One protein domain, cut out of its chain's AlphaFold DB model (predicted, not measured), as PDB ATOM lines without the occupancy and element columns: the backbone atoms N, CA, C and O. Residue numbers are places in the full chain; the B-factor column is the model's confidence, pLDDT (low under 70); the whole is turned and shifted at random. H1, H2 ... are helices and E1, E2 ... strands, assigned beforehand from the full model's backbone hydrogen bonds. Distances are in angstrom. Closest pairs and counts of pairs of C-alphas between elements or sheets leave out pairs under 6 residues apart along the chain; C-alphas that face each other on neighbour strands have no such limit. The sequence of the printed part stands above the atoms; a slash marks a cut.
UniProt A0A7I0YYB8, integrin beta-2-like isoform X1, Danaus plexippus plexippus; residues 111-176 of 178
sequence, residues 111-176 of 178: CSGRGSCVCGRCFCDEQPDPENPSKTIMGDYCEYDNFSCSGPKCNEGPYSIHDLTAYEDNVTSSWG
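AT A GLANCE: This is residues 111 to 176 of the 178 residues of the protein "integrin beta-2-like isoform X1" of Danaus plexippus plexippus (UniProt A0A7I0YYB8). There is little regular structure here: a small hairpin of strands E1 and E2 lies at one end, a long looping stretch follows, and helix H1 leads off at the other end, with residues 165 to 176 sticking out. The printed part has 66 residues, 22 of them in named elements, in the order E1, E2, H1, of mixed class with an antiparallel sheet E1 - E2. It is loose, with a radius of gyration of the C-alphas of 13.6 A, and spans 43 by 25 by 19 A.

HOW THE PARTS SIT: Look first at E1, residues 115 to 118, and E2, residues 121 to 124, an antiparallel hairpin at 153 degrees; N 116 and O 123 are 2.9 A apart, within hydrogen-bond range. Farther on, residues 144 to 145 pair antiparallel with 137 to 138 and with 159 to 160. H1, residues 161 to 174, is apart from E1, and its every O i to N i+4 pair is within hydrogen-bond range.

IN THESE COORDINATES: Find C-alpha 115 at (96.408, 128.240, 103.796), where E1 begins; E1 runs 9.3 A and E2 9.6 A. H1 runs 20.3 A to C-alpha 174 at (64.472, 123.947, 112.011).

THE WHOLE: The C-alphas of Cys 119 and Trp 175, the farthest apart, are 44.3 A apart. The printed part has no cut; E2 to H1 is a long link of 36 residues. pLDDT is under 70 at residues 156 and 164 to 176.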
ATOM      1  N   CYS A 111      93.460 133.465 106.054       93.88
ATOM      2  CA  CYS A 111      93.299 132.521 104.948       93.88
ATOM      3  C   CYS A 111      92.248 131.440 105.231       93.88
ATOM      4  O   CYS A 111      92.427 130.274 104.877       93.88
ATOM      5  N   SER A 112      91.187 131.806 105.960       93.44
ATOM      6  CA  SER A 112      90.131 130.896 106.410       93.44
ATOM      7  C   SER A 112      90.640 129.663 107.176       93.44
ATOM      8  O   SER A 112      89.907 128.688 107.328       93.44
ATOM      9  N   GLY A 113      91.885 129.684 107.674       93.44
ATOM     10  CA  GLY A 113      92.554 128.543 108.304       93.44
ATOM     11  C   GLY A 113      92.918 127.410 107.337       93.44
ATOM     12  O   GLY A 113      93.121 126.284 107.783       93.44
ATOM     13  N   ARG A 114      92.953 127.691 106.030       94.50
ATOM     14  CA  ARG A 114      93.117 126.716 104.934       94.50
ATOM     15  C   ARG A 114      94.274 127.055 103.992       94.50
ATOM     16  O   ARG A 114      94.244 126.756 102.795       94.50
ATOM     17  N   GLY A 115      95.249 127.775 104.526       93.50
ATOM     18  CA  GLY A 115      96.408 128.240 103.796       93.50
ATOM     19  C   GLY A 115      97.367 129.003 104.693       93.50
ATOM     20  O   GLY A 115      97.134 129.180 105.891       93.50
ATOM     21  N   SER A 116      98.449 129.476 104.089       91.50
ATOM     22  CA  SER A 116      99.472 130.281 104.750       91.50
ATOM     23  C   SER A 116      99.382 131.737 104.300       91.50
ATOM     24  O   SER A 116      99.327 132.009 103.100       91.50
ATOM     25  N   CYS A 117      99.399 132.672 105.253       90.81
ATOM     26  CA  CYS A 117      99.526 134.096 104.959       90.81
ATOM     27  C   CYS A 117     100.988 134.430 104.674       90.81
ATOM     28  O   CYS A 117     101.846 134.334 105.553       90.81
ATOM     29  N   VAL A 118     101.282 134.818 103.439       88.06
ATOM     30  CA  VAL A 118     102.631 135.162 103.006       88.06
ATOM     31  C   VAL A 118     102.536 136.461 102.224       88.06
ATOM     32  O   VAL A 118     101.837 136.545 101.217       88.06
ATOM     33  N   CYS A 119     103.213 137.502 102.713       86.69
ATOM     34  CA  CYS A 119     103.259 138.803 102.040       86.69
ATOM     35  C   CYS A 119     101.868 139.429 101.830       86.69
ATOM     36  O   CYS A 119     101.600 139.986 100.768       86.69
ATOM     37  N   GLY A 120     100.960 139.282 102.801       86.75
ATOM     38  CA  GLY A 120      99.596 139.813 102.696       86.75
ATOM     39  C   GLY A 120      98.716 139.094 101.672       86.75
ATOM     40  O   GLY A 120      97.656 139.598 101.329       86.75
ATOM     41  N   ARG A 121      99.139 137.927 101.172       89.00
ATOM     42  CA  ARG A 121      98.350 137.074 100.284       89.00
ATOM     43  C   ARG A 121      98.232 135.675 100.873       89.00
ATOM     44  O   ARG A 121      99.169 135.161 101.484       89.00
ATOM     45  N   CYS A 122      97.085 135.048 100.660       92.25
ATOM     46  CA  CYS A 122      96.869 133.671 101.065       92.25
ATOM     47  C   CYS A 122      97.362 132.675 100.016       92.25
ATOM     48  O   CYS A 122      97.019 132.761  98.840       92.25
ATOM     49  N   PHE A 123      98.140 131.698 100.478       92.06
ATOM     50  CA  PHE A 123      98.553 130.522  99.718       92.06
ATOM     51  C   PHE A 123      97.761 129.334 100.232       92.06
ATOM     52  O   PHE A 123      98.032 128.839 101.326       92.06
ATOM     53  N   CYS A 124      96.747 128.928  99.475       94.94
ATOM     54  CA  CYS A 124      95.849 127.855  99.881       94.94
ATOM     55  C   CYS A 124      96.536 126.493  99.828       94.94
ATOM     56  O   CYS A 124      97.411 126.263  98.993       94.94
ATOM     57  N   ASP A 125      96.113 125.584 100.703       94.19
ATOM     58  CA  ASP A 125      96.676 124.238 100.763       94.19
ATOM     59  C   ASP A 125      96.444 123.501  99.430       94.19
ATOM     60  O   ASP A 125      95.312 123.177  99.066       94.19
ATOM     61  N   GLU A 126      97.525 123.236  98.687       88.62
ATOM     62  CA  GLU A 126      97.458 122.656  97.334       88.62
ATOM     63  C   GLU A 126      96.993 121.195  97.325       88.62
ATOM     64  O   GLU A 126      96.398 120.723  96.355       88.62
ATOM     65  N   GLN A 127      97.278 120.461  98.402       86.75
ATOM     66  CA  GLN A 127      96.905 119.058  98.572       86.75
ATOM     67  C   GLN A 127      96.157 118.880  99.893       86.75
ATOM     68  O   GLN A 127      96.702 118.310 100.841       86.75
ATOM     69  N   PRO A 128      94.901 119.352  99.971       87.12
ATOM     70  CA  PRO A 128      94.117 119.230 101.195       87.12
ATOM     71  C   PRO A 128      93.755 117.772 101.502       87.12
ATOM     72  O   PRO A 128      93.453 117.427 102.641       87.12
ATOM     73  N   ASP A 129      93.779 116.911 100.484       88.00
ATOM     74  CA  ASP A 129      93.509 115.485 100.603       88.00
ATOM     75  C   ASP A 129      94.360 114.696  99.591       88.00
ATOM     76  O   ASP A 129      94.013 114.630  98.406       88.00
ATOM     77  N   PRO A 130      95.468 114.077 100.034       89.38
ATOM     78  CA  PRO A 130      96.331 113.276  99.167       89.38
ATOM     79  C   PRO A 130      95.636 112.070  98.517       89.38
ATOM     80  O   PRO A 130      96.095 111.589  97.481       89.38
ATOM     81  N   GLU A 131      94.545 111.561  99.099       92.69
ATOM     82  CA  GLU A 131      93.793 110.431  98.541       92.69
ATOM     83  C   GLU A 131      92.849 110.873  97.416       92.69
ATOM     84  O   GLU A 131      92.518 110.084  96.530       92.69
ATOM     85  N   ASN A 132      92.444 112.147  97.421       88.69
ATOM     86  CA  ASN A 132      91.514 112.728  96.460       88.69
ATOM     87  C   ASN A 132      92.116 113.998  95.833       88.69
ATOM     88  O   ASN A 132      91.680 115.104  96.154       88.69
ATOM     89  N   PRO A 133      93.060 113.870  94.883       88.25
ATOM     90  CA  PRO A 133      93.820 115.000  94.334       88.25
ATOM     91  C   PRO A 133      92.979 115.978  93.504       88.25
ATOM     92  O   PRO A 133      93.459 117.037  93.115       88.25
ATOM     93  N   SER A 134      91.722 115.638  93.199       89.06
ATOM     94  CA  SER A 134      90.776 116.575  92.594       89.06
ATOM     95  C   SER A 134      90.232 117.597  93.592       89.06
ATOM     96  O   SER A 134      89.594 118.552  93.158       89.06
ATOM     97  N   LYS A 135      90.422 117.395  94.904       91.06
ATOM     98  CA  LYS A 135      89.998 118.333  95.944       91.06
ATOM     99  C   LYS A 135      90.924 119.538  95.955       91.06
ATOM    100  O   LYS A 135      92.128 119.394  96.129       91.06
ATOM    101  N   THR A 136      90.349 120.719  95.786       93.12
ATOM    102  CA  THR A 136      91.101 121.971  95.720       93.12
ATOM    103  C   THR A 136      90.438 123.045  96.571       93.12
ATOM    104  O   THR A 136      89.209 123.090  96.670       93.12
ATOM    105  N   ILE A 137      91.270 123.878  97.195       95.19
ATOM    106  CA  ILE A 137      90.887 125.060  97.968       95.19
ATOM    107  C   ILE A 137      91.361 126.281  97.181       95.19
ATOM    108  O   ILE A 137      92.461 126.284  96.631       95.19
ATOM    109  N   MET A 138      90.516 127.301  97.096       94.06
ATOM    110  CA  MET A 138      90.740 128.481  96.264       94.06
ATOM    111  C   MET A 138      90.062 129.719  96.864       94.06
ATOM    112  O   MET A 138      89.322 129.622  97.843       94.06
ATOM    113  N   GLY A 139      90.292 130.875  96.247       93.81
ATOM    114  CA  GLY A 139      89.814 132.174  96.724       93.81
ATOM    115  C   GLY A 139      90.944 133.024  97.292       93.81
ATOM    116  O   GLY A 139      92.007 132.503  97.632       93.81
ATOM    117  N   ASP A 140      90.705 134.329  97.387       92.81
ATOM    118  CA  ASP A 140      91.708 135.296  97.851       92.81
ATOM    119  C   ASP A 140      92.066 135.080  99.329       92.81
ATOM    120  O   ASP A 140      93.174 135.397  99.759       92.81
ATOM    121  N   TYR A 141      91.151 134.473 100.089       94.50
ATOM    122  CA  TYR A 141      91.296 134.130 101.499       94.50
ATOM    123  C   TYR A 141      91.095 132.633 101.746       94.50
ATOM    124  O   TYR A 141      90.759 132.234 102.863       94.50
ATOM    125  N   CYS A 142      91.285 131.794 100.722       95.38
ATOM    126  CA  CYS A 142      91.068 130.346 100.782       95.38
ATOM    127  C   CYS A 142      89.689 129.973 101.344       95.38
ATOM    128  O   CYS A 142      89.558 129.052 102.149       95.38
ATOM    129  N   GLU A 143      88.655 130.713 100.959       93.56
ATOM    130  CA  GLU A 143      87.272 130.647 101.441       93.56
ATOM    131  C   GLU A 143      86.358 129.784 100.551       93.56
ATOM    132  O   GLU A 143      85.236 129.446 100.937       93.56
ATOM    133  N   TYR A 144      86.877 129.294  99.422       94.38
ATOM    134  CA  TYR A 144      86.172 128.380  98.533       94.38
ATOM    135  C   TYR A 144      86.851 127.015  98.400       94.38
ATOM    136  O   TYR A 144      88.065 126.883  98.529       94.38
ATOM    137  N   ASP A 145      86.068 125.989  98.083       93.94
ATOM    138  CA  ASP A 145      86.569 124.674  97.677       93.94
ATOM    139  C   ASP A 145      85.622 123.988  96.679       93.94
ATOM    140  O   ASP A 145      84.571 124.524  96.337       93.94
ATOM    141  N   ASN A 146      85.981 122.810  96.168       91.06
ATOM    142  CA  ASN A 146      85.114 122.030  95.275       91.06
ATOM    143  C   ASN A 146      84.546 120.746  95.909       91.06
ATOM    144  O   ASN A 146      84.069 119.878  95.176       91.06
ATOM    145  N   PHE A 147      84.601 120.594  97.236       89.31
ATOM    146  CA  PHE A 147      84.323 119.309  97.891       89.31
ATOM    147  C   PHE A 147      83.529 119.382  99.201       89.31
ATOM    148  O   PHE A 147      83.068 118.342  99.668       89.31
ATOM    149  N   SER A 148      83.344 120.561  99.793       87.31
ATOM    150  CA  SER A 148      82.598 120.729 101.047       87.31
ATOM    151  C   SER A 148      81.080 120.687 100.846       87.31
ATOM    152  O   SER A 148      80.338 120.390 101.779       87.31
ATOM    153  N   CYS A 149      80.585 120.935  99.630       83.94
ATOM    154  CA  CYS A 149      79.157 120.843  99.320       83.94
ATOM    155  C   CYS A 149      78.747 119.392  99.036       83.94
ATOM    156  O   CYS A 149      79.330 118.722  98.184       83.94
ATOM    157  N   SER A 150      77.692 118.922  99.709       80.75
ATOM    158  CA  SER A 150      77.091 117.604  99.480       80.75
ATOM    159  C   SER A 150      75.627 117.714  99.044       80.75
ATOM    160  O   SER A 150      74.843 118.458  99.628       80.75
ATOM    161  N   GLY A 151      75.229 116.920  98.045       76.38
ATOM    162  CA  GLY A 151      73.831 116.764  97.625       76.38
ATOM    163  C   GLY A 151      73.533 117.200  96.183       76.38
ATOM    164  O   GLY A 151      74.397 117.722  95.488       76.38
ATOM    165  N   PRO A 152      72.284 117.010  95.710       70.38
ATOM    166  CA  PRO A 152      71.901 117.173  94.298       70.38
ATOM    167  C   PRO A 152      71.895 118.627  93.794       70.38
ATOM    168  O   PRO A 152      71.595 118.880  92.629       70.38
ATOM    169  N   LYS A 153      72.151 119.594  94.682       70.12
ATOM    170  CA  LYS A 153      72.294 121.015  94.339       70.12
ATOM    171  C   LYS A 153      73.756 121.410  94.093       70.12
ATOM    172  O   LYS A 153      73.998 122.482  93.549       70.12
ATOM    173  N   CYS A 154      74.707 120.559  94.470       75.75
ATOM    174  CA  CYS A 154      76.137 120.790  94.320       75.75
ATOM    175  C   CYS A 154      76.576 120.273  92.945       75.75
ATOM    176  O   CYS A 154      77.064 119.154  92.818       75.75
ATOM    177  N   ASN A 155      76.329 121.070  91.906       73.81
ATOM    178  CA  ASN A 155      76.580 120.642  90.525       73.81
ATOM    179  C   ASN A 155      77.788 121.359  89.910       73.81
ATOM    180  O   ASN A 155      78.465 120.783  89.067       73.81
ATOM    181  N   GLU A 156      78.082 122.583  90.365       69.88
ATOM    182  CA  GLU A 156      79.202 123.400  89.893       69.88
ATOM    183  C   GLU A 156      79.747 124.210  91.083       69.88
ATOM    184  O   GLU A 156      79.033 125.046  91.635       69.88
ATOM    185  N   GLY A 157      80.958 123.891  91.550       77.62
ATOM    186  CA  GLY A 157      81.712 124.737  92.488       77.62
ATOM    187  C   GLY A 157      82.434 125.877  91.747       77.62
ATOM    188  O   GLY A 157      82.315 125.958  90.520       77.62
ATOM    189  N   PRO A 158      83.229 126.729  92.422       89.94
ATOM    190  CA  PRO A 158      83.583 126.712  93.847       89.94
ATOM    191  C   PRO A 158      82.414 126.917  94.822       89.94
ATOM    192  O   PRO A 158      81.500 127.688  94.556       89.94
ATOM    193  N   TYR A 159      82.486 126.275  95.987       90.38
ATOM    194  CA  TYR A 159      81.555 126.426  97.104       90.38
ATOM    195  C   TYR A 159      82.178 127.264  98.212       90.38
ATOM    196  O   TYR A 159      83.280 126.963  98.663       90.38
ATOM    197  N   SER A 160      81.461 128.297  98.656       90.06
ATOM    198  CA  SER A 160      81.832 129.098  99.826       90.06
ATOM    199  C   SER A 160      81.613 128.287 101.100       90.06
ATOM    200  O   SER A 160      80.516 127.762 101.317       90.06
ATOM    201  N   ILE A 161      82.616 128.213 101.979       85.50
ATOM    202  CA  ILE A 161      82.438 127.561 103.290       85.50
ATOM    203  C   ILE A 161      81.488 128.331 104.203       85.50
ATOM    204  O   ILE A 161      80.801 127.723 105.021       85.50
ATOM    205  N   HIS A 162      81.409 129.653 104.041       79.75
ATOM    206  CA  HIS A 162      80.550 130.500 104.862       79.75
ATOM    207  C   HIS A 162      79.067 130.243 104.562       79.75
ATOM    208  O   HIS A 162      78.244 130.159 105.479       79.75
ATOM    209  N   ASP A 163      78.731 130.018 103.289       77.25
ATOM    210  CA  ASP A 163      77.357 129.728 102.867       77.25
ATOM    211  C   ASP A 163      76.896 128.341 103.339       77.25
ATOM    212  O   ASP A 163      75.731 128.155 103.705       77.25
ATOM    213  N   LEU A 164      77.814 127.369 103.378       69.38
ATOM    214  CA  LEU A 164      77.539 126.021 103.876       69.38
ATOM    215  C   LEU A 164      77.291 126.019 105.388       69.38
ATOM    216  O   LEU A 164      76.301 125.434 105.829       69.38
ATOM    217  N   THR A 165      78.105 126.741 106.169       63.34
ATOM    218  CA  THR A 165      77.879 126.878 107.618       63.34
ATOM    219  C   THR A 165      76.524 127.513 107.932       63.34
ATOM    220  O   THR A 165      75.772 127.001 108.758       63.34
ATOM    221  N   ALA A 166      76.136 128.558 107.191       60.94
ATOM    222  CA  ALA A 166      74.836 129.197 107.373       60.94
ATOM    223  C   ALA A 166      73.665 128.263 107.012       60.94
ATOM    224  O   ALA A 166      72.590 128.349 107.610       60.94
ATOM    225  N   TYR A 167      73.835 127.365 106.037       61.88
ATOM    226  CA  TYR A 167      72.815 126.373 105.702       61.88
ATOM    227  C   TYR A 167      72.663 125.311 106.801       61.88
ATOM    228  O   TYR A 167      71.536 125.002 107.188       61.88
ATOM    229  N   GLU A 168      73.762 124.783 107.341       61.12
ATOM    230  CA  GLU A 168      73.723 123.791 108.424       61.12
ATOM    231  C   GLU A 168      73.094 124.350 109.710       61.12
ATOM    232  O   GLU A 168      72.261 123.678 110.329       61.12
ATOM    233  N   ASP A 169      73.385 125.606 110.055       60.81
ATOM    234  CA  ASP A 169      72.775 126.307 111.194       60.81
ATOM    235  C   ASP A 169      71.260 126.524 111.002       60.81
ATOM    236  O   ASP A 169      70.450 126.363 111.924       60.81
ATOM    237  N   ASN A 170      70.830 126.835 109.776       59.31
ATOM    238  CA  ASN A 170      69.409 126.978 109.444       59.31
ATOM    239  C   ASN A 170      68.665 125.632 109.441       59.31
ATOM    240  O   ASN A 170      67.498 125.559 109.830       59.31
ATOM    241  N   VAL A 171      69.322 124.545 109.030       60.22
ATOM    242  CA  VAL A 171      68.726 123.206 109.087       60.22
ATOM    243  C   VAL A 171      68.606 122.756 110.540       60.22
ATOM    244  O   VAL A 171      67.510 122.394 110.962       60.22
ATOM    245  N   THR A 172      69.670 122.827 111.338       58.56
ATOM    246  CA  THR A 172      69.652 122.395 112.748       58.56
ATOM    247  C   THR A 172      68.672 123.192 113.615       58.56
ATOM    248  O   THR A 172      67.977 122.597 114.439       58.56
ATOM    249  N   SER A 173      68.508 124.497 113.377       57.97
ATOM    250  CA  SER A 173      67.479 125.311 114.048       57.97
ATOM    251  C   SER A 173      66.038 124.958 113.646       57.97
ATOM    252  O   SER A 173      65.123 125.136 114.451       57.97
ATOM    253  N   SER A 174      65.807 124.390 112.454       52.66
ATOM    254  CA  SER A 174      64.472 123.947 112.011       52.66
ATOM    255  C   SER A 174      64.003 122.620 112.632       52.66
ATOM    256  O   SER A 174      62.799 122.396 112.751       52.66
ATOM    257  N   TRP A 175      64.929 121.763 113.080       52.97
ATOM    258  CA  TRP A 175      64.629 120.488 113.758       52.97
ATOM    259  C   TRP A 175      64.686 120.591 115.294       52.97
ATOM    260  O   TRP A 175      64.501 119.594 115.990       52.97
ATOM    261  N   GLY A 176      64.936 121.793 115.823       46.97
ATOM    262  CA  GLY A 176      65.147 122.081 117.243       46.97
ATOM    263  C   GLY A 176      63.957 122.691 117.993       46.97
ATOM    264  O   GLY A 176      64.190 123.387 118.975       46.97
TER     265      GLY A 176